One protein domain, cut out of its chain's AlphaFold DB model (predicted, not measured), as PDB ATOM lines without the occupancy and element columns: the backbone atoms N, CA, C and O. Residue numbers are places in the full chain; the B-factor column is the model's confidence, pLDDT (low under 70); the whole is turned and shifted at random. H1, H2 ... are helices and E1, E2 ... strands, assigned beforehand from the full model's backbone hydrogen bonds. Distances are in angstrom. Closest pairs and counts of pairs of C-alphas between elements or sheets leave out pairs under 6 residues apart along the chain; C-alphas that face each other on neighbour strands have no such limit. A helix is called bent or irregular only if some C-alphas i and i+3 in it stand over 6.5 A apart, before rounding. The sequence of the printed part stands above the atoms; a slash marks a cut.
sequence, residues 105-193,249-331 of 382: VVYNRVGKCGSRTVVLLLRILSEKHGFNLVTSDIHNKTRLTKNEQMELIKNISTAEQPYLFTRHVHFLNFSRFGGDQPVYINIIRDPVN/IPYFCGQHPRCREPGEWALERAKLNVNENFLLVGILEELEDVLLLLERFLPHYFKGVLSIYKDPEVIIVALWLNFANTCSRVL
ATOM      1  N   VAL A 105      70.190  -2.382 131.523       96.19
ATOM      2  CA  VAL A 105      69.562  -3.610 131.006       96.19
ATOM      3  C   VAL A 105      68.073  -3.384 130.742       96.19
ATOM      4  O   VAL A 105      67.357  -2.830 131.578       96.19
ATOM      5  N   VAL A 106      67.568  -3.845 129.595       97.19
ATOM      6  CA  VAL A 106      66.138  -3.796 129.250       97.19
ATOM      7  C   VAL A 106      65.573  -5.199 129.049       97.19
ATOM      8  O   VAL A 106      65.923  -5.906 128.108       97.19
ATOM      9  N   TYR A 107      64.603  -5.568 129.886       97.50
ATOM     10  CA  TYR A 107      63.757  -6.744 129.709       97.50
ATOM     11  C   TYR A 107      62.401  -6.339 129.112       97.50
ATOM     12  O   TYR A 107      61.424  -6.077 129.826       97.50
ATOM     13  N   ASN A 108      62.300  -6.302 127.779       96.50
ATOM     14  CA  ASN A 108      61.050  -5.979 127.074       96.50
ATOM     15  C   ASN A 108      60.095  -7.194 126.987       96.50
ATOM     16  O   ASN A 108      59.665  -7.635 125.921       96.50
ATOM     17  N   ARG A 109      59.795  -7.753 128.162       95.00
ATOM     18  CA  ARG A 109      59.020  -8.973 128.438       95.00
ATOM     19  C   ARG A 109      57.841  -9.242 127.501       95.00
ATOM     20  O   ARG A 109      56.861  -8.492 127.469       95.00
ATOM     21  N   VAL A 110      57.858 -10.407 126.855       95.44
ATOM     22  CA  VAL A 110      56.748 -10.906 126.027       95.44
ATOM     23  C   VAL A 110      55.607 -11.468 126.895       95.44
ATOM     24  O   VAL A 110      55.806 -12.153 127.904       95.44
ATOM     25  N   GLY A 111      54.360 -11.184 126.510       93.12
ATOM     26  CA  GLY A 111      53.171 -11.746 127.158       93.12
ATOM     27  C   GLY A 111      53.113 -13.281 127.079       93.12
ATOM     28  O   GLY A 111      53.270 -13.852 126.000       93.12
ATOM     29  N   LYS A 112      52.822 -13.926 128.221       93.81
ATOM     30  CA  LYS A 112      52.726 -15.395 128.432       93.81
ATOM     31  C   LYS A 112      54.034 -16.199 128.396       93.81
ATOM     32  O   LYS A 112      53.987 -17.423 128.431       93.81
ATOM     33  N   CYS A 113      55.181 -15.523 128.459       96.38
ATOM     34  CA  CYS A 113      56.507 -16.148 128.499       96.38
ATOM     35  C   CYS A 113      57.131 -16.052 129.910       96.38
ATOM     36  O   CYS A 113      58.146 -15.397 130.105       96.38
ATOM     37  N   GLY A 114      56.436 -16.550 130.945       92.19
ATOM     38  CA  GLY A 114      56.941 -16.595 132.336       92.19
ATOM     39  C   GLY A 114      57.201 -15.259 133.059       92.19
ATOM     40  O   GLY A 114      57.462 -15.266 134.258       92.19
ATOM     41  N   SER A 115      57.079 -14.111 132.381       90.81
ATOM     42  CA  SER A 115      57.575 -12.798 132.850       90.81
ATOM     43  C   SER A 115      57.181 -12.340 134.260       90.81
ATOM     44  O   SER A 115      57.885 -11.516 134.835       90.81
ATOM     45  N   ARG A 116      56.089 -12.845 134.851       88.56
ATOM     46  CA  ARG A 116      55.742 -12.548 136.254       88.56
ATOM     47  C   ARG A 116      56.710 -13.201 137.245       88.56
ATOM     48  O   ARG A 116      57.097 -12.541 138.200       88.56
ATOM     49  N   THR A 117      57.107 -14.451 137.007       91.38
ATOM     50  CA  THR A 117      58.092 -15.167 137.832       91.38
ATOM     51  C   THR A 117      59.441 -14.466 137.741       91.38
ATOM     52  O   THR A 117      60.010 -14.101 138.761       91.38
ATOM     53  N   VAL A 118      59.882 -14.155 136.518       94.44
ATOM     54  CA  VAL A 118      61.131 -13.421 136.254       94.44
ATOM     55  C   VAL A 118      61.148 -12.070 136.977       94.44
ATOM     56  O   VAL A 118      62.132 -11.723 137.615       94.44
ATOM     57  N   VAL A 119      60.041 -11.321 136.955       93.00
ATOM     58  CA  VAL A 119      59.939 -10.026 137.652       93.00
ATOM     59  C   VAL A 119      59.917 -10.165 139.177       93.00
ATOM     60  O   VAL A 119      60.393  -9.263 139.858       93.00
ATOM     61  N   LEU A 120      59.416 -11.275 139.728       91.94
ATOM     62  CA  LEU A 120      59.525 -11.551 141.164       91.94
ATOM     63  C   LEU A 120      60.981 -11.836 141.562       91.94
ATOM     64  O   LEU A 120      61.466 -11.228 142.511       91.94
ATOM     65  N   LEU A 121      61.695 -12.667 140.792       94.38
ATOM     66  CA  LEU A 121      63.133 -12.905 140.983       94.38
ATOM     67  C   LEU A 121      63.920 -11.589 140.908       94.38
ATOM     68  O   LEU A 121      64.710 -11.292 141.798       94.38
ATOM     69  N   LEU A 122      63.646 -10.762 139.895       95.44
ATOM     70  CA  LEU A 122      64.285  -9.456 139.711       95.44
ATOM     71  C   LEU A 122      64.054  -8.489 140.880       95.44
ATOM     72  O   LEU A 122      64.950  -7.708 141.174       95.44
ATOM     73  N   ARG A 123      62.899  -8.534 141.563       93.38
ATOM     74  CA  ARG A 123      62.663  -7.730 142.779       93.38
ATOM     75  C   ARG A 123      63.595  -8.155 143.910       93.38
ATOM     76  O   ARG A 123      64.323  -7.319 144.435       93.38
ATOM     77  N   ILE A 124      63.628  -9.452 144.212       92.38
ATOM     78  CA  ILE A 124      64.488 -10.028 145.260       92.38
ATOM     79  C   ILE A 124      65.963  -9.719 144.961       92.38
ATOM     80  O   ILE A 124      66.714  -9.292 145.832       92.38
ATOM     81  N   LEU A 125      66.370  -9.879 143.700       94.38
ATOM     82  CA  LEU A 125      67.716  -9.565 143.232       94.38
ATOM     83  C   LEU A 125      68.037  -8.064 143.306       94.38
ATOM     84  O   LEU A 125      69.163  -7.722 143.653       94.38
ATOM     85  N   SER A 126      67.078  -7.175 143.027       95.19
ATOM     86  CA  SER A 126      67.289  -5.722 143.124       95.19
ATOM     87  C   SER A 126      67.545  -5.265 144.559       95.19
ATOM     88  O   SER A 126      68.458  -4.480 144.793       95.19
ATOM     89  N   GLU A 127      66.824  -5.836 145.529       92.81
ATOM     90  CA  GLU A 127      67.051  -5.592 146.959       92.81
ATOM     91  C   GLU A 127      68.388  -6.199 147.423       92.81
ATOM     92  O   GLU A 127      69.129  -5.563 148.169       92.81
ATOM     93  N   LYS A 128      68.739  -7.399 146.938       91.94
ATOM     94  CA  LYS A 128      69.974  -8.118 147.298       91.94
ATOM     95  C   LYS A 128      71.253  -7.481 146.741       91.94
ATOM     96  O   LYS A 128      72.275  -7.486 147.423       91.94
ATOM     97  N   HIS A 129      71.215  -6.985 145.503       93.12
ATOM     98  CA  HIS A 129      72.393  -6.484 144.775       93.12
ATOM     99  C   HIS A 129      72.436  -4.954 144.648       93.12
ATOM    100  O   HIS A 129      73.455  -4.412 144.225       93.12
ATOM    101  N   GLY A 130      71.365  -4.249 145.027       92.38
ATOM    102  CA  GLY A 130      71.323  -2.785 145.066       92.38
ATOM    103  C   GLY A 130      71.226  -2.101 143.697       92.38
ATOM    104  O   GLY A 130      71.737  -0.994 143.546       92.38
ATOM    105  N   PHE A 131      70.600  -2.740 142.702       93.94
ATOM    106  CA  PHE A 131      70.316  -2.124 141.397       93.94
ATOM    107  C   PHE A 131      68.875  -1.603 141.314       93.94
ATOM    108  O   PHE A 131      67.963  -2.118 141.960       93.94
ATOM    109  N   ASN A 132      68.636  -0.606 140.465       94.50
ATOM    110  CA  ASN A 132      67.326   0.017 140.304       94.50
ATOM    111  C   ASN A 132      66.413  -0.798 139.364       94.50
ATOM    112  O   ASN A 132      66.620  -0.832 138.147       94.50
ATOM    113  N   LEU A 133      65.384  -1.463 139.902       95.31
ATOM    114  CA  LEU A 133      64.378  -2.170 139.098       95.31
ATOM    115  C   LEU A 133      63.275  -1.210 138.624       95.31
ATOM    116  O   LEU A 133      62.270  -0.994 139.306       95.31
ATOM    117  N   VAL A 134      63.431  -0.673 137.417       93.19
ATOM    118  CA  VAL A 134      62.503   0.314 136.854       93.19
ATOM    119  C   VAL A 134      61.313  -0.385 136.191       93.19
ATOM    120  O   VAL A 134      61.448  -1.130 135.216       93.19
ATOM    121  N   THR A 135      60.107  -0.109 136.687       87.88
ATOM    122  CA  THR A 135      58.847  -0.610 136.116       87.88
ATOM    123  C   THR A 135      57.961   0.547 135.670       87.88
ATOM    124  O   THR A 135      57.869   1.547 136.370       87.88
ATOM    125  N   SER A 136      57.267   0.405 134.539       77.94
ATOM    126  CA  SER A 136      56.295   1.401 134.061       77.94
ATOM    127  C   SER A 136      54.863   0.938 134.324       77.94
ATOM    128  O   SER A 136      54.505  -0.169 133.913       77.94
ATOM    129  N   ASP A 137      54.037   1.807 134.914       71.12
ATOM    130  CA  ASP A 137      52.611   1.563 135.210       71.12
ATOM    131  C   ASP A 137      51.783   1.234 133.955       71.12
ATOM    132  O   ASP A 137      50.771   0.534 134.002       71.12
ATOM    133  N   ILE A 138      52.237   1.689 132.782       78.06
ATOM    134  CA  ILE A 138      51.577   1.432 131.500       78.06
ATOM    135  C   ILE A 138      51.938   0.025 131.003       78.06
ATOM    136  O   ILE A 138      52.826  -0.176 130.171       78.06
ATOM    137  N   HIS A 139      51.208  -0.975 131.494       69.25
ATOM    138  CA  HIS A 139      51.438  -2.383 131.153       69.25
ATOM    139  C   HIS A 139      50.810  -2.835 129.820       69.25
ATOM    140  O   HIS A 139      51.254  -3.828 129.248       69.25
ATOM    141  N   ASN A 140      49.782  -2.136 129.325       74.62
ATOM    142  CA  ASN A 140      48.928  -2.634 128.232       74.62
ATOM    143  C   ASN A 140      49.263  -2.050 126.846       74.62
ATOM    144  O   ASN A 140      48.772  -2.552 125.835       74.62
ATOM    145  N   LYS A 141      50.090  -0.998 126.771       87.44
ATOM    146  CA  LYS A 141      50.446  -0.327 125.511       87.44
ATOM    147  C   LYS A 141      51.849  -0.732 125.056       87.44
ATOM    148  O   LYS A 141      52.839  -0.167 125.524       87.44
ATOM    149  N   THR A 142      51.903  -1.700 124.133       91.25
ATOM    150  CA  THR A 142      53.154  -2.240 123.566       91.25
ATOM    151  C   THR A 142      53.664  -1.462 122.347       91.25
ATOM    152  O   THR A 142      54.872  -1.408 122.107       91.25
ATOM    153  N   ARG A 143      52.731  -0.864 121.591       92.06
ATOM    154  CA  ARG A 143      52.955  -0.047 120.389       92.06
ATOM    155  C   ARG A 143      52.950   1.434 120.771       92.06
ATOM    156  O   ARG A 143      51.971   1.896 121.357       92.06
ATOM    157  N   LEU A 144      54.004   2.165 120.426       92.44
ATOM    158  CA  LEU A 144      54.228   3.554 120.840       92.44
ATOM    159  C   LEU A 144      54.392   4.482 119.633       92.44
ATOM    160  O   LEU A 144      55.058   4.139 118.654       92.44
ATOM    161  N   THR A 145      53.811   5.678 119.704       92.88
ATOM    162  CA  THR A 145      54.085   6.760 118.741       92.88
ATOM    163  C   THR A 145      55.515   7.291 118.904       92.88
ATOM    164  O   THR A 145      56.162   7.027 119.915       92.88
ATOM    165  N   LYS A 146      56.030   8.060 117.932       92.56
ATOM    166  CA  LYS A 146      57.395   8.624 118.004       92.56
ATOM    167  C   LYS A 146      57.622   9.434 119.291       92.56
ATOM    168  O   LYS A 146      58.670   9.303 119.912       92.56
ATOM    169  N   ASN A 147      56.629  10.220 119.708       93.25
ATOM    170  CA  ASN A 147      56.716  11.056 120.907       93.25
ATOM    171  C   ASN A 147      56.756  10.207 122.184       93.25
ATOM    172  O   ASN A 147      57.618  10.424 123.025       93.25
ATOM    173  N   GLU A 148      55.913   9.179 122.274       93.31
ATOM    174  CA  GLU A 148      55.905   8.246 123.409       93.31
ATOM    175  C   GLU A 148      57.174   7.385 123.486       93.31
ATOM    176  O   GLU A 148      57.571   6.973 124.572       93.31
ATOM    177  N   GLN A 149      57.821   7.101 122.348       93.38
ATOM    178  CA  GLN A 149      59.136   6.453 122.327       93.38
ATOM    179  C   GLN A 149      60.206   7.383 122.910       93.38
ATOM    180  O   GLN A 149      60.941   6.953 123.791       93.38
ATOM    181  N   MET A 150      60.254   8.651 122.478       92.81
ATOM    182  CA  MET A 150      61.184   9.654 123.022       92.81
ATOM    183  C   MET A 150      60.980   9.876 124.524       92.81
ATOM    184  O   MET A 150      61.949   9.890 125.276       92.81
ATOM    185  N   GLU A 151      59.730  10.009 124.968       92.50
ATOM    186  CA  GLU A 151      59.382  10.183 126.378       92.50
ATOM    187  C   GLU A 151      59.790   8.966 127.217       92.50
ATOM    188  O   GLU A 151      60.458   9.112 128.239       92.50
ATOM    189  N   LEU A 152      59.463   7.750 126.763       92.38
ATOM    190  CA  LEU A 152      59.833   6.527 127.469       92.38
ATOM    191  C   LEU A 152      61.355   6.331 127.522       92.38
ATOM    192  O   LEU A 152      61.876   5.988 128.579       92.38
ATOM    193  N   ILE A 153      62.068   6.573 126.417       92.62
ATOM    194  CA  ILE A 153      63.535   6.495 126.365       92.62
ATOM    195  C   ILE A 153      64.158   7.507 127.322       92.62
ATOM    196  O   ILE A 153      65.034   7.131 128.100       92.62
ATOM    197  N   LYS A 154      63.674   8.757 127.331       91.94
ATOM    198  CA  LYS A 154      64.135   9.788 128.267       91.94
ATOM    199  C   LYS A 154      63.935   9.346 129.717       91.94
ATOM    200  O   LYS A 154      64.894   9.367 130.476       91.94
ATOM    201  N   ASN A 155      62.734   8.884 130.069       91.50
ATOM    202  CA  ASN A 155      62.398   8.459 131.431       91.50
ATOM    203  C   ASN A 155      63.238   7.256 131.905       91.50
ATOM    204  O   ASN A 155      63.586   7.183 133.081       91.50
ATOM    205  N   ILE A 156      63.577   6.325 131.003       91.75
ATOM    206  CA  ILE A 156      64.477   5.197 131.298       91.75
ATOM    207  C   ILE A 156      65.923   5.687 131.456       91.75
ATOM    208  O   ILE A 156      66.581   5.333 132.426       91.75
ATOM    209  N   SER A 157      66.403   6.535 130.544       89.75
ATOM    210  CA  SER A 157      67.793   7.019 130.534       89.75
ATOM    211  C   SER A 157      68.113   7.953 131.710       89.75
ATOM    212  O   SER A 157      69.273   8.099 132.074       89.75
ATOM    213  N   THR A 158      67.100   8.572 132.330       91.12
ATOM    214  CA  THR A 158      67.246   9.348 133.575       91.12
ATOM    215  C   THR A 158      67.249   8.501 134.852       91.12
ATOM    216  O   THR A 158      67.350   9.064 135.940       91.12
ATOM    217  N   ALA A 159      67.094   7.176 134.765       90.62
ATOM    218  CA  ALA A 159      67.134   6.312 135.940       90.62
ATOM    219  C   ALA A 159      68.563   6.171 136.492       90.62
ATOM    220  O   ALA A 159      69.527   6.029 135.740       90.62
ATOM    221  N   GLU A 160      68.686   6.161 137.820       91.19
ATOM    222  CA  GLU A 160      69.954   5.908 138.505       91.19
ATOM    223  C   GLU A 160      70.514   4.526 138.130       91.19
ATOM    224  O   GLU A 160      69.791   3.527 138.174       91.19
ATOM    225  N   GLN A 161      71.789   4.490 137.733       90.94
ATOM    226  CA  GLN A 161      72.492   3.284 137.295       90.94
ATOM    227  C   GLN A 161      73.241   2.614 138.467       90.94
ATOM    228  O   GLN A 161      73.790   3.322 139.309       90.94
ATOM    229  N   PRO A 162      73.349   1.271 138.501       93.44
ATOM    230  CA  PRO A 162      72.859   0.324 137.500       93.44
ATOM    231  C   PRO A 162      71.339   0.133 137.575       93.44
ATOM    232  O   PRO A 162      70.780  -0.015 138.661       93.44
ATOM    233  N   TYR A 163      70.670   0.083 136.419       94.81
ATOM    234  CA  TYR A 163      69.228  -0.173 136.343       94.81
ATOM    235  C   TYR A 163      68.892  -1.392 135.485       94.81
ATOM    236  O   TYR A 163      69.634  -1.769 134.574       94.81
ATOM    237  N   LEU A 164      67.732  -1.989 135.762       96.69
ATOM    238  CA  LEU A 164      67.073  -2.947 134.883       96.69
ATOM    239  C   LEU A 164      65.627  -2.507 134.653       96.69
ATOM    240  O   LEU A 164      64.816  -2.477 135.578       96.69
ATOM    241  N   PHE A 165      65.289  -2.162 133.412       96.44
ATOM    242  CA  PHE A 165      63.946  -1.736 133.029       96.44
ATOM    243  C   PHE A 165      63.108  -2.912 132.517       96.44
ATOM    244  O   PHE A 165      63.549  -3.673 131.658       96.44
ATOM    245  N   THR A 166      61.864  -3.044 132.985       95.12
ATOM    246  CA  THR A 166      60.939  -4.113 132.557       95.12
ATOM    247  C   THR A 166      59.556  -3.574 132.185       95.12
ATOM    248  O   THR A 166      58.821  -3.056 133.033       95.12
ATOM    249  N   ARG A 167      59.128  -3.808 130.935       94.12
ATOM    250  CA  ARG A 167      57.780  -3.471 130.435       94.12
ATOM    251  C   ARG A 167      57.360  -4.375 129.272       94.12
ATOM    252  O   ARG A 167      58.188  -4.788 128.467       94.12
ATOM    253  N   HIS A 168      56.056  -4.626 129.138       94.56
ATOM    254  CA  HIS A 168      55.474  -5.160 127.902       94.56
ATOM    255  C   HIS A 168      55.518  -4.084 126.799       94.56
ATOM    256  O   HIS A 168      54.630  -3.235 126.706       94.56
ATOM    257  N   VAL A 169      56.579  -4.075 125.991       95.62
ATOM    258  CA  VAL A 169      56.796  -3.097 124.913       95.62
ATOM    259  C   VAL A 169      57.578  -3.738 123.765       95.62
ATOM    260  O   VAL A 169      58.441  -4.583 124.002       95.62
ATOM    261  N   HIS A 170      57.278  -3.375 122.515       96.75
ATOM    262  CA  HIS A 170      58.122  -3.819 121.400       96.75
ATOM    263  C   HIS A 170      59.478  -3.102 121.452       96.75
ATOM    264  O   HIS A 170      59.550  -1.977 121.951       96.75
ATOM    265  N   PHE A 171      60.515  -3.737 120.902       97.31
ATOM    266  CA  PHE A 171      61.886  -3.238 120.839       97.31
ATOM    267  C   PHE A 171      61.971  -1.750 120.460       97.31
ATOM    268  O   PHE A 171      61.297  -1.279 119.536       97.31
ATOM    269  N   LEU A 172      62.815  -1.031 121.202       95.31
ATOM    270  CA  LEU A 172      63.109   0.385 121.039       95.31
ATOM    271  C   LEU A 172      64.596   0.507 120.719       95.31
ATOM    272  O   LEU A 172      65.432  -0.023 121.443       95.31
ATOM    273  N   ASN A 173      64.918   1.226 119.651       93.31
ATOM    274  CA  ASN A 173      66.292   1.610 119.372       93.31
ATOM    275  C   ASN A 173      66.524   2.984 120.014       93.31
ATOM    276  O   ASN A 173      65.904   3.961 119.592       93.31
ATOM    277  N   PHE A 174      67.356   3.031 121.052       93.50
ATOM    278  CA  PHE A 174      67.646   4.239 121.829       93.50
ATOM    279  C   PHE A 174      68.557   5.186 121.038       93.50
ATOM    280  O   PHE A 174      68.305   6.394 121.013       93.50
ATOM    281  N   SER A 175      69.519   4.643 120.283       90.50
ATOM    282  CA  SER A 175      70.448   5.419 119.451       90.50
ATOM    283  C   SER A 175      69.734   6.285 118.408       90.50
ATOM    284  O   SER A 175      70.134   7.420 118.164       90.50
ATOM    285  N   ARG A 176      68.609   5.816 117.844       89.56
ATOM    286  CA  ARG A 176      67.759   6.600 116.921       89.56
ATOM    287  C   ARG A 176      67.122   7.845 117.548       89.56
ATOM    288  O   ARG A 176      66.577   8.666 116.812       89.56
ATOM    289  N   PHE A 177      67.176   7.978 118.870       88.81
ATOM    290  CA  PHE A 177      66.695   9.130 119.628       88.81
ATOM    291  C   PHE A 177      67.814   9.818 120.430       88.81
ATOM    292  O   PHE A 177      67.516  10.654 121.279       88.81
ATOM    293  N   GLY A 178      69.085   9.498 120.151       85.94
ATOM    294  CA  GLY A 178      70.245  10.102 120.815       85.94
ATOM    295  C   GLY A 178      70.498   9.611 122.244       85.94
ATOM    296  O   GLY A 178      71.221  10.278 122.975       85.94
ATOM    297  N   GLY A 179      69.896   8.489 122.651       86.75
ATOM    298  CA  GLY A 179      70.211   7.817 123.912       86.75
ATOM    299  C   GLY A 179      71.205   6.672 123.716       86.75
ATOM    300  O   GLY A 179      71.241   6.054 122.646       86.75
ATOM    301  N   ASP A 180      71.968   6.359 124.761       89.62
ATOM    302  CA  ASP A 180      72.817   5.166 124.794       89.62
ATOM    303  C   ASP A 180      71.961   3.908 124.627       89.62
ATOM    304  O   ASP A 180      70.860   3.816 125.173       89.62
ATOM    305  N   GLN A 181      72.443   2.932 123.855       92.25
ATOM    306  CA  GLN A 181      71.709   1.690 123.622       92.25
ATOM    307  C   GLN A 181      71.895   0.747 124.821       92.25
ATOM    308  O   GLN A 181      73.001   0.242 125.016       92.25
ATOM    309  N   PRO A 182      70.846   0.472 125.621       94.38
ATOM    310  CA  PRO A 182      70.943  -0.488 126.706       94.38
ATOM    311  C   PRO A 182      71.004  -1.907 126.139       94.38
ATOM    312  O   PRO A 182      70.510  -2.185 125.038       94.38
ATOM    313  N   VAL A 183      71.552  -2.824 126.930       94.50
ATOM    314  CA  VAL A 183      71.606  -4.241 126.577       94.50
ATOM    315  C   VAL A 183      70.229  -4.864 126.773       94.50
ATOM    316  O   VAL A 183      69.658  -4.817 127.865       94.50
ATOM    317  N   TYR A 184      69.681  -5.461 125.717       97.81
ATOM    318  CA  TYR A 184      68.398  -6.143 125.808       97.81
ATOM    319  C   TYR A 184      68.559  -7.600 126.252       97.81
ATOM    320  O   TYR A 184      69.475  -8.309 125.835       97.81
ATOM    321  N   ILE A 185      67.604  -8.068 127.051       98.12
ATOM    322  CA  ILE A 185      67.379  -9.487 127.330       98.12
ATOM    323  C   ILE A 185      65.907  -9.816 127.094       98.12
ATOM    324  O   ILE A 185      65.027  -8.966 127.261       98.12
ATOM    325  N   ASN A 186      65.599 -11.057 126.726       98.31
ATOM    326  CA  ASN A 186      64.217 -11.524 126.721       98.31
ATOM    327  C   ASN A 186      64.097 -13.012 127.038       98.31
ATOM    328  O   ASN A 186      65.067 -13.763 126.991       98.31
ATOM    329  N   ILE A 187      62.873 -13.423 127.357       98.25
ATOM    330  CA  ILE A 187      62.493 -14.819 127.531       98.25
ATOM    331  C   ILE A 187      61.198 -15.002 126.752       98.25
ATOM    332  O   ILE A 187      60.202 -14.320 127.020       98.25
ATOM    333  N   ILE A 188      61.244 -15.877 125.755       97.62
ATOM    334  CA  ILE A 188      60.112 -16.257 124.914       97.62
ATOM    335  C   ILE A 188      59.593 -17.635 125.331       97.62
ATOM    336  O   ILE A 188      59.965 -18.169 126.370       97.62
ATOM    337  N   ARG A 189      58.653 -18.172 124.569       96.25
ATOM    338  CA  ARG A 189      58.030 -19.478 124.768       96.25
ATOM    339  C   ARG A 189      57.683 -20.020 123.388       96.25
ATOM    340  O   ARG A 189      57.466 -19.199 122.488       96.25
ATOM    341  N   ASP A 190      57.560 -21.336 123.238       96.12
ATOM    342  CA  ASP A 190      56.951 -21.924 122.042       96.12
ATOM    343  C   ASP A 190      55.665 -21.149 121.631       96.12
ATOM    344  O   ASP A 190      54.798 -20.895 122.486       96.12
ATOM    345  N   PRO A 191      55.525 -20.717 120.358       94.19
ATOM    346  CA  PRO A 191      54.405 -19.888 119.920       94.19
ATOM    347  C   PRO A 191      53.025 -20.508 120.163       94.19
ATOM    348  O   PRO A 191      52.093 -19.762 120.489       94.19
ATOM    349  N   VAL A 192      52.894 -21.834 120.040       92.75
ATOM    350  CA  VAL A 192      51.626 -22.556 120.229       92.75
ATOM    351  C   VAL A 192      51.263 -22.561 121.710       92.75
ATOM    352  O   VAL A 192      50.233 -22.012 122.091       92.75
ATOM    353  N   ASN A 193      52.150 -23.037 122.578       94.88
ATOM    354  CA  ASN A 193      51.992 -23.030 124.031       94.88
ATOM    355  C   ASN A 193      51.744 -21.621 124.598       94.88
ATOM    356  O   ASN A 193      50.953 -21.431 125.533       94.88
ATOM    357  N   ILE A 249      57.217 -12.078 117.022       96.81
ATOM    358  CA  ILE A 249      58.021 -11.347 116.023       96.81
ATOM    359  C   ILE A 249      57.885  -9.810 116.146       96.81
ATOM    360  O   ILE A 249      58.921  -9.146 116.206       96.81
ATOM    361  N   PRO A 250      56.680  -9.211 116.294       96.19
ATOM    362  CA  PRO A 250      56.537  -7.772 116.541       96.19
ATOM    363  C   PRO A 250      57.324  -7.230 117.743       96.19
ATOM    364  O   PRO A 250      57.811  -6.101 117.677       96.19
ATOM    365  N   TYR A 251      57.480  -8.006 118.826       96.56
ATOM    366  CA  TYR A 251      58.232  -7.566 120.009       96.56
ATOM    367  C   TYR A 251      59.720  -7.368 119.721       96.56
ATOM    368  O   TYR A 251      60.323  -6.483 120.325       96.56
ATOM    369  N   PHE A 252      60.291  -8.142 118.797       98.19
ATOM    370  CA  PHE A 252      61.697  -8.041 118.400       98.19
ATOM    371  C   PHE A 252      61.886  -7.141 117.179       98.19
ATOM    372  O   PHE A 252      62.804  -6.334 117.172       98.19
ATOM    373  N   CYS A 253      60.985  -7.182 116.189       97.62
ATOM    374  CA  CYS A 253      60.996  -6.280 115.029       97.62
ATOM    375  C   CYS A 253      60.866  -4.798 115.444       97.62
ATOM    376  O   CYS A 253      61.501  -3.919 114.855       97.62
ATOM    377  N   GLY A 254      60.092  -4.516 116.501       95.56
ATOM    378  CA  GLY A 254      60.025  -3.207 117.149       95.56
ATOM    379  C   GLY A 254      58.790  -2.380 116.786       95.56
ATOM    380  O   GLY A 254      57.689  -2.893 116.568       95.56
ATOM    381  N   GLN A 255      58.962  -1.057 116.777       94.94
ATOM    382  CA  GLN A 255      57.863  -0.088 116.647       94.94
ATOM    383  C   GLN A 255      57.489   0.283 115.197       94.94
ATOM    384  O   GLN A 255      56.528   1.027 114.981       94.94
ATOM    385  N   HIS A 256      58.226  -0.205 114.191       93.56
ATOM    386  CA  HIS A 256      57.979   0.141 112.787       93.56
ATOM    387  C   HIS A 256      56.599  -0.368 112.311       93.56
ATOM    388  O   HIS A 256      56.227  -1.489 112.659       93.56
ATOM    389  N   PRO A 257      55.823   0.386 111.500       92.12
ATOM    390  CA  PRO A 257      54.489  -0.043 111.070       92.12
ATOM    391  C   PRO A 257      54.451  -1.419 110.391       92.12
ATOM    392  O   PRO A 257      53.606  -2.228 110.757       92.12
ATOM    393  N   ARG A 258      55.421  -1.730 109.515       92.19
ATOM    394  CA  ARG A 258      55.536  -3.055 108.865       92.19
ATOM    395  C   ARG A 258      55.753  -4.222 109.846       92.19
ATOM    396  O   ARG A 258      55.438  -5.348 109.507       92.19
ATOM    397  N   CYS A 259      56.205  -3.979 111.082       94.12
ATOM    398  CA  CYS A 259      56.289  -5.023 112.118       94.12
ATOM    399  C   CYS A 259      54.915  -5.503 112.625       94.12
ATOM    400  O   CYS A 259      54.852  -6.343 113.521       94.12
ATOM    401  N   ARG A 260      53.809  -4.919 112.147       90.00
ATOM    402  CA  ARG A 260      52.432  -5.285 112.523       90.00
ATOM    403  C   ARG A 260      51.822  -6.319 111.578       90.00
ATOM    404  O   ARG A 260      50.815  -6.920 111.940       90.00
ATOM    405  N   GLU A 261      52.411  -6.485 110.401       90.75
ATOM    406  CA  GLU A 261      51.949  -7.366 109.334       90.75
ATOM    407  C   GLU A 261      52.815  -8.636 109.330       90.75
ATOM    408  O   GLU A 261      54.045  -8.528 109.380       90.75
ATOM    409  N   PRO A 262      52.214  -9.842 109.312       91.88
ATOM    410  CA  PRO A 262      52.967 -11.077 109.135       91.88
ATOM    411  C   PRO A 262      53.648 -11.083 107.763       91.88
ATOM    412  O   PRO A 262      52.983 -10.945 106.740       91.88
ATOM    413  N   GLY A 263      54.969 -11.251 107.737       92.25
ATOM    414  CA  GLY A 263      55.738 -11.287 106.497       92.25
ATOM    415  C   GLY A 263      57.240 -11.385 106.737       92.25
ATOM    416  O   GLY A 263      57.734 -11.088 107.828       92.25
ATOM    417  N   GLU A 264      57.965 -11.780 105.693       95.69
ATOM    418  CA  GLU A 264      59.412 -12.025 105.712       95.69
ATOM    419  C   GLU A 264      60.210 -10.812 106.215       95.69
ATOM    420  O   GLU A 264      61.024 -10.942 107.124       95.69
ATOM    421  N   TRP A 265      59.887  -9.601 105.742       96.31
ATOM    422  CA  TRP A 265      60.540  -8.363 106.193       96.31
ATOM    423  C   TRP A 265      60.499  -8.179 107.721       96.31
ATOM    424  O   TRP A 265      61.474  -7.729 108.323       96.31
ATOM    425  N   ALA A 266      59.377  -8.523 108.361       96.62
ATOM    426  CA  ALA A 266      59.220  -8.381 109.806       96.62
ATOM    427  C   ALA A 266      59.978  -9.474 110.579       96.62
ATOM    428  O   ALA A 266      60.488  -9.201 111.667       96.62
ATOM    429  N   LEU A 267      60.080 -10.681 110.012       96.56
ATOM    430  CA  LEU A 267      60.886 -11.778 110.550       96.56
ATOM    431  C   LEU A 267      62.384 -11.456 110.471       96.56
ATOM    432  O   LEU A 267      63.067 -11.512 111.492       96.56
ATOM    433  N   GLU A 268      62.887 -11.051 109.305       97.94
ATOM    434  CA  GLU A 268      64.305 -10.724 109.136       97.94
ATOM    435  C   GLU A 268      64.704  -9.502 109.965       97.94
ATOM    436  O   GLU A 268      65.730  -9.523 110.647       97.94
ATOM    437  N   ARG A 269      63.856  -8.463 110.044       97.44
ATOM    438  CA  ARG A 269      64.133  -7.329 110.939       97.44
ATOM    439  C   ARG A 269      64.122  -7.727 112.419       97.44
ATOM    440  O   ARG A 269      64.891  -7.156 113.189       97.44
ATOM    441  N   ALA A 270      63.292  -8.691 112.825       97.81
ATOM    442  CA  ALA A 270      63.330  -9.238 114.180       97.81
ATOM    443  C   ALA A 270      64.638  -9.993 114.460       97.81
ATOM    444  O   ALA A 270      65.267  -9.714 115.479       97.81
ATOM    445  N   LYS A 271      65.072 -10.886 113.557       97.88
ATOM    446  CA  LYS A 271      66.346 -11.621 113.670       97.88
ATOM    447  C   LYS A 271      67.545 -10.674 113.767       97.88
ATOM    448  O   LYS A 271      68.362 -10.828 114.668       97.88
ATOM    449  N   LEU A 272      67.609  -9.660 112.899       97.12
ATOM    450  CA  LEU A 272      68.657  -8.634 112.935       97.12
ATOM    451  C   LEU A 272      68.681  -7.905 114.282       97.12
ATOM    452  O   LEU A 272      69.721  -7.858 114.928       97.12
ATOM    453  N   ASN A 273      67.530  -7.408 114.758       96.44
ATOM    454  CA  ASN A 273      67.472  -6.723 116.050       96.44
ATOM    455  C   ASN A 273      67.924  -7.635 117.208       96.44
ATOM    456  O   ASN A 273      68.609  -7.138 118.100       96.44
ATOM    457  N   VAL A 274      67.566  -8.930 117.196       96.94
ATOM    458  CA  VAL A 274      68.033  -9.924 118.184       96.94
ATOM    459  C   VAL A 274      69.556 -10.026 118.162       96.94
ATOM    460  O   VAL A 274      70.178  -9.755 119.183       96.94
ATOM    461  N   ASN A 275      70.149 -10.321 117.006       95.88
ATOM    462  CA  ASN A 275      71.596 -10.519 116.876       95.88
ATOM    463  C   ASN A 275      72.414  -9.252 117.192       95.88
ATOM    464  O   ASN A 275      73.522  -9.351 117.705       95.88
ATOM    465  N   GLU A 276      71.884  -8.066 116.877       93.31
ATOM    466  CA  GLU A 276      72.575  -6.780 117.053       93.31
ATOM    467  C   GLU A 276      72.422  -6.173 118.462       93.31
ATOM    468  O   GLU A 276      73.287  -5.410 118.883       93.31
ATOM    469  N   ASN A 277      71.311  -6.425 119.174       94.19
ATOM    470  CA  ASN A 277      70.942  -5.645 120.373       94.19
ATOM    471  C   ASN A 277      70.620  -6.489 121.620       94.19
ATOM    472  O   ASN A 277      70.549  -5.929 122.717       94.19
ATOM    473  N   PHE A 278      70.376  -7.799 121.480       97.00
ATOM    474  CA  PHE A 278      70.023  -8.670 122.602       97.00
ATOM    475  C   PHE A 278      71.226  -9.518 123.017       97.00
ATOM    476  O   PHE A 278      71.767 -10.271 122.218       97.00
ATOM    477  N   LEU A 279      71.596  -9.447 124.296       96.44
ATOM    478  CA  LEU A 279      72.619 -10.312 124.891       96.44
ATOM    479  C   LEU A 279      72.139 -11.765 124.997       96.44
ATOM    480  O   LEU A 279      72.920 -12.693 124.825       96.44
ATOM    481  N   LEU A 280      70.853 -11.960 125.306       96.00
ATOM    482  CA  LEU A 280      70.240 -13.282 125.404       96.00
ATOM    483  C   LEU A 280      68.735 -13.215 125.127       96.00
ATOM    484  O   LEU A 280      68.020 -12.370 125.676       96.00
ATOM    485  N   VAL A 281      68.244 -14.162 124.326       98.06
ATOM    486  CA  VAL A 281      66.817 -14.476 124.191       98.06
ATOM    487  C   VAL A 281      66.625 -15.946 124.551       98.06
ATOM    488  O   VAL A 281      66.857 -16.823 123.729       98.06
ATOM    489  N   GLY A 282      66.244 -16.205 125.801       97.50
ATOM    490  CA  GLY A 282      66.010 -17.560 126.306       97.50
ATOM    491  C   GLY A 282      64.606 -18.086 126.001       97.50
ATOM    492  O   GLY A 282      63.702 -17.309 125.678       97.50
ATOM    493  N   ILE A 283      64.395 -19.392 126.166       97.56
ATOM    494  CA  ILE A 283      63.069 -20.027 126.101       97.56
ATOM    495  C   ILE A 283      62.563 -20.386 127.505       97.56
ATOM    496  O   ILE A 283      63.341 -20.670 128.409       97.56
ATOM    497  N   LEU A 284      61.247 -20.325 127.714       97.12
ATOM    498  CA  LEU A 284      60.619 -20.585 129.014       97.12
ATOM    499  C   LEU A 284      60.701 -22.062 129.410       97.12
ATOM    500  O   LEU A 284      60.726 -22.385 130.593       97.12
ATOM    501  N   GLU A 285      60.698 -22.934 128.410       96.69
ATOM    502  CA  GLU A 285      60.814 -24.380 128.531       96.69
ATOM    503  C   GLU A 285      62.138 -24.804 129.212       96.69
ATOM    504  O   GLU A 285      62.144 -25.780 129.952       96.69
ATOM    505  N   GLU A 286      63.205 -24.010 129.061       97.06
ATOM    506  CA  GLU A 286      64.548 -24.217 129.641       97.06
ATOM    507  C   GLU A 286      64.911 -23.081 130.623       97.06
ATOM    508  O   GLU A 286      66.033 -22.574 130.659       97.06
ATOM    509  N   LEU A 287      63.934 -22.609 131.415       96.25
ATOM    510  CA  LEU A 287      64.109 -21.417 132.257       96.25
ATOM    511  C   LEU A 287      65.295 -21.524 133.234       96.25
ATOM    512  O   LEU A 287      65.922 -20.506 133.512       96.25
ATOM    513  N   GLU A 288      65.618 -22.712 133.750       96.00
ATOM    514  CA  GLU A 288      66.773 -22.890 134.640       96.00
ATOM    515  C   GLU A 288      68.099 -22.572 133.938       96.00
ATOM    516  O   GLU A 288      68.893 -21.790 134.461       96.00
ATOM    517  N   ASP A 289      68.312 -23.089 132.731       97.25
ATOM    518  CA  ASP A 289      69.536 -22.851 131.964       97.25
ATOM    519  C   ASP A 289      69.629 -21.392 131.500       97.25
ATOM    520  O   ASP A 289      70.689 -20.767 131.566       97.25
ATOM    521  N   VAL A 290      68.494 -20.783 131.142       97.69
ATOM    522  CA  VAL A 290      68.412 -19.343 130.853       97.69
ATOM    523  C   VAL A 290      68.793 -18.503 132.078       97.69
ATOM    524  O   VAL A 290      69.524 -17.520 131.949       97.69
ATOM    525  N   LEU A 291      68.331 -18.879 133.274       97.31
ATOM    526  CA  LEU A 291      68.696 -18.210 134.524       97.31
ATOM    527  C   LEU A 291      70.180 -18.417 134.873       97.31
ATOM    528  O   LEU A 291      70.825 -17.462 135.312       97.31
ATOM    529  N   LEU A 292      70.746 -19.602 134.611       96.88
ATOM    530  CA  LEU A 292      72.180 -19.872 134.752       96.88
ATOM    531  C   LEU A 292      73.017 -18.974 133.830       96.88
ATOM    532  O   LEU A 292      73.993 -18.370 134.274       96.88
ATOM    533  N   LEU A 293      72.633 -18.856 132.556       96.81
ATOM    534  CA  LEU A 293      73.320 -18.003 131.584       96.81
ATOM    535  C   LEU A 293      73.238 -16.522 131.972       96.81
ATOM    536  O   LEU A 293      74.247 -15.821 131.915       96.81
ATOM    537  N   LEU A 294      72.078 -16.047 132.441       96.50
ATOM    538  CA  LEU A 294      71.930 -14.682 132.959       96.50
ATOM    539  C   LEU A 294      72.812 -14.430 134.192       96.50
ATOM    540  O   LEU A 294      73.424 -13.369 134.288       96.50
ATOM    541  N   GLU A 295      72.942 -15.401 135.099       95.50
ATOM    542  CA  GLU A 295      73.866 -15.328 136.239       95.50
ATOM    543  C   GLU A 295      75.340 -15.241 135.808       95.50
ATOM    544  O   GLU A 295      76.124 -14.536 136.448       95.50
ATOM    545  N   ARG A 296      75.725 -15.898 134.706       94.38
ATOM    546  CA  ARG A 296      77.094 -15.836 134.166       94.38
ATOM    547  C   ARG A 296      77.378 -14.565 133.367       94.38
ATOM    548  O   ARG A 296      78.460 -14.006 133.521       94.38
ATOM    549  N   PHE A 297      76.441 -14.101 132.542       94.12
ATOM    550  CA  PHE A 297      76.638 -12.918 131.695       94.12
ATOM    551  C   PHE A 297      76.389 -11.591 132.425       94.12
ATOM    552  O   PHE A 297      77.007 -10.584 132.092       94.12
ATOM    553  N   LEU A 298      75.487 -11.571 133.411       94.94
ATOM    554  CA  LEU A 298      75.072 -10.375 134.150       94.94
ATOM    555  C   LEU A 298      75.106 -10.624 135.676       94.94
ATOM    556  O   LEU A 298      74.081 -10.468 136.355       94.94
ATOM    557  N   PRO A 299      76.266 -10.983 136.264       93.56
ATOM    558  CA  PRO A 299      76.361 -11.380 137.673       93.56
ATOM    559  C   PRO A 299      75.901 -10.286 138.648       93.56
ATOM    560  O   PRO A 299      75.310 -10.597 139.678       93.56
ATOM    561  N   HIS A 300      76.085  -9.005 138.312       91.75
ATOM    562  CA  HIS A 300      75.629  -7.872 139.132       91.75
ATOM    563  C   HIS A 300      74.102  -7.752 139.238       91.75
ATOM    564  O   HIS A 300      73.605  -7.123 140.167       91.75
ATOM    565  N   TYR A 301      73.359  -8.384 138.325       95.00
ATOM    566  CA  TYR A 301      71.900  -8.435 138.356       95.00
ATOM    567  C   TYR A 301      71.372  -9.803 138.804       95.00
ATOM    568  O   TYR A 301      70.362  -9.859 139.497       95.00
ATOM    569  N   PHE A 302      72.032 -10.903 138.424       96.25
ATOM    570  CA  PHE A 302      71.473 -12.259 138.523       96.25
ATOM    571  C   PHE A 302      72.248 -13.230 139.433       96.25
ATOM    572  O   PHE A 302      71.864 -14.391 139.525       96.25
ATOM    573  N   LYS A 303      73.299 -12.812 140.154       95.38
ATOM    574  CA  LYS A 303      74.051 -13.730 141.036       95.38
ATOM    575  C   LYS A 303      73.172 -14.355 142.134       95.38
ATOM    576  O   LYS A 303      72.555 -13.658 142.947       95.38
ATOM    577  N   GLY A 304      73.157 -15.683 142.195       94.19
ATOM    578  CA  GLY A 304      72.292 -16.494 143.044       94.19
ATOM    579  C   GLY A 304      70.821 -16.498 142.620       94.19
ATOM    580  O   GLY A 304      69.961 -16.706 143.473       94.19
ATOM    581  N   VAL A 305      70.494 -16.240 141.347       95.44
ATOM    582  CA  VAL A 305      69.101 -16.309 140.874       95.44
ATOM    583  C   VAL A 305      68.568 -17.738 140.905       95.44
ATOM    584  O   VAL A 305      67.412 -17.945 141.268       95.44
ATOM    585  N   LEU A 306      69.409 -18.732 140.597       93.00
ATOM    586  CA  LEU A 306      69.005 -20.137 140.610       93.00
ATOM    587  C   LEU A 306      68.635 -20.632 142.005       93.00
ATOM    588  O   LEU A 306      67.645 -21.344 142.145       93.00
ATOM    589  N   SER A 307      69.378 -20.233 143.041       91.75
ATOM    590  CA  SER A 307      69.031 -20.604 144.415       91.75
ATOM    591  C   SER A 307      67.702 -19.972 144.837       91.75
ATOM    592  O   SER A 307      66.890 -20.642 145.454       91.75
ATOM    593  N   ILE A 308      67.433 -18.721 144.437       91.38
ATOM    594  CA  ILE A 308      66.146 -18.047 144.696       91.38
ATOM    595  C   ILE A 308      65.000 -18.707 143.908       91.38
ATOM    596  O   ILE A 308      63.874 -18.755 144.388       91.38
ATOM    597  N   TYR A 309      65.260 -19.204 142.696       91.50
ATOM    598  CA  TYR A 309      64.253 -19.871 141.867       91.50
ATOM    599  C   TYR A 309      63.894 -21.276 142.373       91.50
ATOM    600  O   TYR A 309      62.727 -21.659 142.322       91.50
ATOM    601  N   LYS A 310      64.888 -22.030 142.863       89.44
ATOM    602  CA  LYS A 310      64.711 -23.397 143.380       89.44
ATOM    603  C   LYS A 310      64.214 -23.453 144.824       89.44
ATOM    604  O   LYS A 310      63.735 -24.501 145.242       89.44
ATOM    605  N   ASP A 311      64.309 -22.352 145.566       84.25
ATOM    606  CA  ASP A 311      63.834 -22.246 146.943       84.25
ATOM    607  C   ASP A 311      62.386 -21.696 146.994       84.25
ATOM    608  O   ASP A 311      62.157 -20.502 146.753       84.25
ATOM    609  N   PRO A 312      61.380 -22.538 147.302       63.81
ATOM    610  CA  PRO A 312      59.993 -22.093 147.385       63.81
ATOM    611  C   PRO A 312      59.734 -21.178 148.592       63.81
ATOM    612  O   PRO A 312      58.832 -20.339 148.520       63.81
ATOM    613  N   GLU A 313      60.508 -21.290 149.677       61.47
ATOM    614  CA  GLU A 313      60.330 -20.469 150.875       61.47
ATOM    615  C   GLU A 313      60.749 -19.027 150.603       61.47
ATOM    616  O   GLU A 313      60.001 -18.106 150.925       61.47
ATOM    617  N   VAL A 314      61.871 -18.808 149.909       59.56
ATOM    618  CA  VAL A 314      62.315 -17.458 149.515       59.56
ATOM    619  C   VAL A 314      61.287 -16.772 148.607       59.56
ATOM    620  O   VAL A 314      61.030 -15.576 148.757       59.56
ATOM    621  N   ILE A 315      60.639 -17.513 147.703       58.88
ATOM    622  CA  ILE A 315      59.564 -16.986 146.845       58.88
ATOM    623  C   ILE A 315      58.331 -16.591 147.675       58.88
ATOM    624  O   ILE A 315      57.734 -15.538 147.425       58.88
ATOM    625  N   ILE A 316      57.952 -17.397 148.671       59.94
ATOM    626  CA  ILE A 316      56.830 -17.113 149.577       59.94
ATOM    627  C   ILE A 316      57.155 -15.911 150.474       59.94
ATOM    628  O   ILE A 316      56.379 -14.954 150.516       59.94
ATOM    629  N   VAL A 317      58.317 -15.898 151.128       57.12
ATOM    630  CA  VAL A 317      58.775 -14.795 151.988       57.12
ATOM    631  C   VAL A 317      58.888 -13.495 151.192       57.12
ATOM    632  O   VAL A 317      58.439 -12.455 151.667       57.12
ATOM    633  N   ALA A 318      59.367 -13.530 149.946       57.19
ATOM    634  CA  ALA A 318      59.378 -12.356 149.076       57.19
ATOM    635  C   ALA A 318      57.967 -11.831 148.759       57.19
ATOM    636  O   ALA A 318      57.767 -10.616 148.713       57.19
ATOM    637  N   LEU A 319      56.971 -12.704 148.561       57.97
ATOM    638  CA  LEU A 319      55.572 -12.292 148.383       57.97
ATOM    639  C   LEU A 319      55.011 -11.633 149.658       57.97
ATOM    640  O   LEU A 319      54.373 -10.583 149.563       57.97
ATOM    641  N   TRP A 320      55.320 -12.179 150.839       53.28
ATOM    642  CA  TRP A 320      54.953 -11.595 152.137       53.28
ATOM    643  C   TRP A 320      55.641 -10.244 152.402       53.28
ATOM    644  O   TRP A 320      54.976  -9.281 152.786       53.28
ATOM    645  N   LEU A 321      56.941 -10.124 152.122       53.94
ATOM    646  CA  LEU A 321      57.685  -8.864 152.229       53.94
ATOM    647  C   LEU A 321      57.179  -7.817 151.228       53.94
ATOM    648  O   LEU A 321      57.071  -6.646 151.577       53.94
ATOM    649  N   ASN A 322      56.775  -8.216 150.015       54.16
ATOM    650  CA  ASN A 322      56.123  -7.308 149.065       54.16
ATOM    651  C   ASN A 322      54.773  -6.793 149.599       54.16
ATOM    652  O   ASN A 322      54.463  -5.617 149.407       54.16
ATOM    653  N   PHE A 323      53.983  -7.627 150.284       53.00
ATOM    654  CA  PHE A 323      52.745  -7.194 150.943       53.00
ATOM    655  C   PHE A 323      53.040  -6.196 152.075       53.00
ATOM    656  O   PHE A 323      52.481  -5.098 152.082       53.00
ATOM    657  N   ALA A 324      53.991  -6.516 152.959       44.56
ATOM    658  CA  ALA A 324      54.416  -5.641 154.053       44.56
ATOM    659  C   ALA A 324      54.983  -4.295 153.554       44.56
ATOM    660  O   ALA A 324      54.560  -3.240 154.025       44.56
ATOM    661  N   ASN A 325      55.863  -4.302 152.547       46.75
ATOM    662  CA  ASN A 325      56.451  -3.093 151.959       46.75
ATOM    663  C   ASN A 325      55.431  -2.256 151.174       46.75
ATOM    664  O   ASN A 325      55.517  -1.028 151.183       46.75
ATOM    665  N   THR A 326      54.435  -2.883 150.538       49.94
ATOM    666  CA  THR A 326      53.315  -2.154 149.915       49.94
ATOM    667  C   THR A 326      52.468  -1.469 150.985       49.94
ATOM    668  O   THR A 326      52.177  -0.282 150.860       49.94
ATOM    669  N   CYS A 327      52.145  -2.175 152.072       42.59
ATOM    670  CA  CYS A 327      51.414  -1.611 153.205       42.59
ATOM    671  C   CYS A 327      52.191  -0.450 153.852       42.59
ATOM    672  O   CYS A 327      51.639   0.629 154.059       42.59
ATOM    673  N   SER A 328      53.500  -0.627 154.064       41.97
ATOM    674  CA  SER A 328      54.406   0.388 154.611       41.97
ATOM    675  C   SER A 328      54.496   1.631 153.716       41.97
ATOM    676  O   SER A 328      54.316   2.743 154.200       41.97
ATOM    677  N   ARG A 329      54.643   1.475 152.388       44.28
ATOM    678  CA  ARG A 329      54.624   2.610 151.442       44.28
ATOM    679  C   ARG A 329      53.277   3.334 151.402       44.28
ATOM    680  O   ARG A 329      53.266   4.560 151.335       44.28
ATOM    681  N   VAL A 330      52.156   2.612 151.482       49.12
ATOM    682  CA  VAL A 330      50.816   3.219 151.580       49.12
ATOM    683  C   VAL A 330      50.683   4.020 152.881       49.12
ATOM    684  O   VAL A 330      50.281   5.182 152.832       49.12
ATOM    685  N   LEU A 331      51.116   3.465 154.016       43.41
ATOM    686  CA  LEU A 331      51.174   4.160 155.308       43.41
ATOM    687  C   LEU A 331      52.067   5.413 155.245       43.41
ATOM    688  O   LEU A 331      51.610   6.499 155.597       43.41
TER     689      LEU A 331
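What this domain is: This is residues 105 to 193 and 249 to 331 of the 382 residues of the protein "Uronyl 2-sulfotransferase" of Equus caballus (UniProt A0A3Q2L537). A twisted sheet of five short parallel strands forms the core, with H1 and H6 along one face and H5 standing up from the other, three layers in all. H3 packs on H5, H8 packs on H1 and H6, and H9 crosses H1 on the side away from the sheet, its residues 323 to 331 sticking out. The 172 printed residues hold nine named helices and five named strands, in the order E1 H1 E2 H2 E3 E4 H3 H4 H5 E5 H6 H7 H8 H9; the sheet's order is E2 E3 E1 E4 E5 and the class is mixed, helices and strands. The whole is compact, with a radius of gyration of the C-alphas of 16.5 A and spans of 46 by 35 by 26 A.

Where its parts are: E1, residues 105 to 107, begins at C-alpha 105 (69.562, -3.610, 131.006). H1, residues 115 to 129, is 20.0 A long. E2 is residues 132 to 135, H2 146 to 157 (16.4 A), E3 163 to 166 and E4 183 to 188 (16.7 A). After the cut come H3, residues 249 to 253, H4, 257 to 260, H5, 264 to 277 (19.7 A), and E5, 278 to 283 (13.8 A). H6, residues 284 to 297, is 18.0 A long and irregular: C-alphas 285 and 288 are 8.7 A apart. H7 is residues 299 to 302 and H8 305 to 310. H9, residues 312 to 331, is 28.8 A long and ends at C-alpha 331 (51.174, 4.160, 155.308).

How they stand to each other: N 164 and O 132 of E3 and E2 are 2.9 A apart, N 107 and O 165 of E1 and E3 2.8 A, N 185 and O 106 of E4 and E1 2.9 A, and N 188 and O 282 of E4 and E5 2.8 A, each within hydrogen-bond range. E2, H2, E3 is a strand-helix-strand unit, two parallel neighbours with a helix between along the chain; E1, H1, E2 is a split one, with E3 between its strands. Both crossovers are right-handed. H1 has a height over the sheet of 9.1 A and H6, on the same face, 7.7 A. H5 is on the opposite face, over E5. H2 only grazes the sheet with residues 155 to 157, and H7 with Tyr 301. H3 touches H5, the closest C-alphas, of Cys 253 and Ala 270, being 3.9 A apart; H4 touches H5 only at the corner, the closest C-alphas, of Cys 259 and Ala 266, being 5.0 A apart. H8 touches H6 at a tilt of 35.0 degrees, only just steep, opposite ways, with C-alphas 291 and 306 closest at 6.4 A. H9 touches H1 with residues 315 to 318 alone, about perpendicular at 77 degrees, C-alphas 124 and 318 being closest at 6.8 A. Every O i to N i+4 pair is within hydrogen-bond range in H1, H2, H3, H5, H8 and H9, and 8 of 10 in H6; H4 and H7 are too short for such a pair.

The domain as a whole: The two C-alphas farthest apart, of Glu 264 and Leu 331, are 52.8 A apart. Residues 194 to 248 are not printed, and C-alphas 193 and 249 are 15.4 A apart across the cut. Of the links printed whole, E3 to E4, with 16 residues, is long. Mean pLDDT of the printed part is 88.7; residue 139 and residues 312 to 331 are under 70.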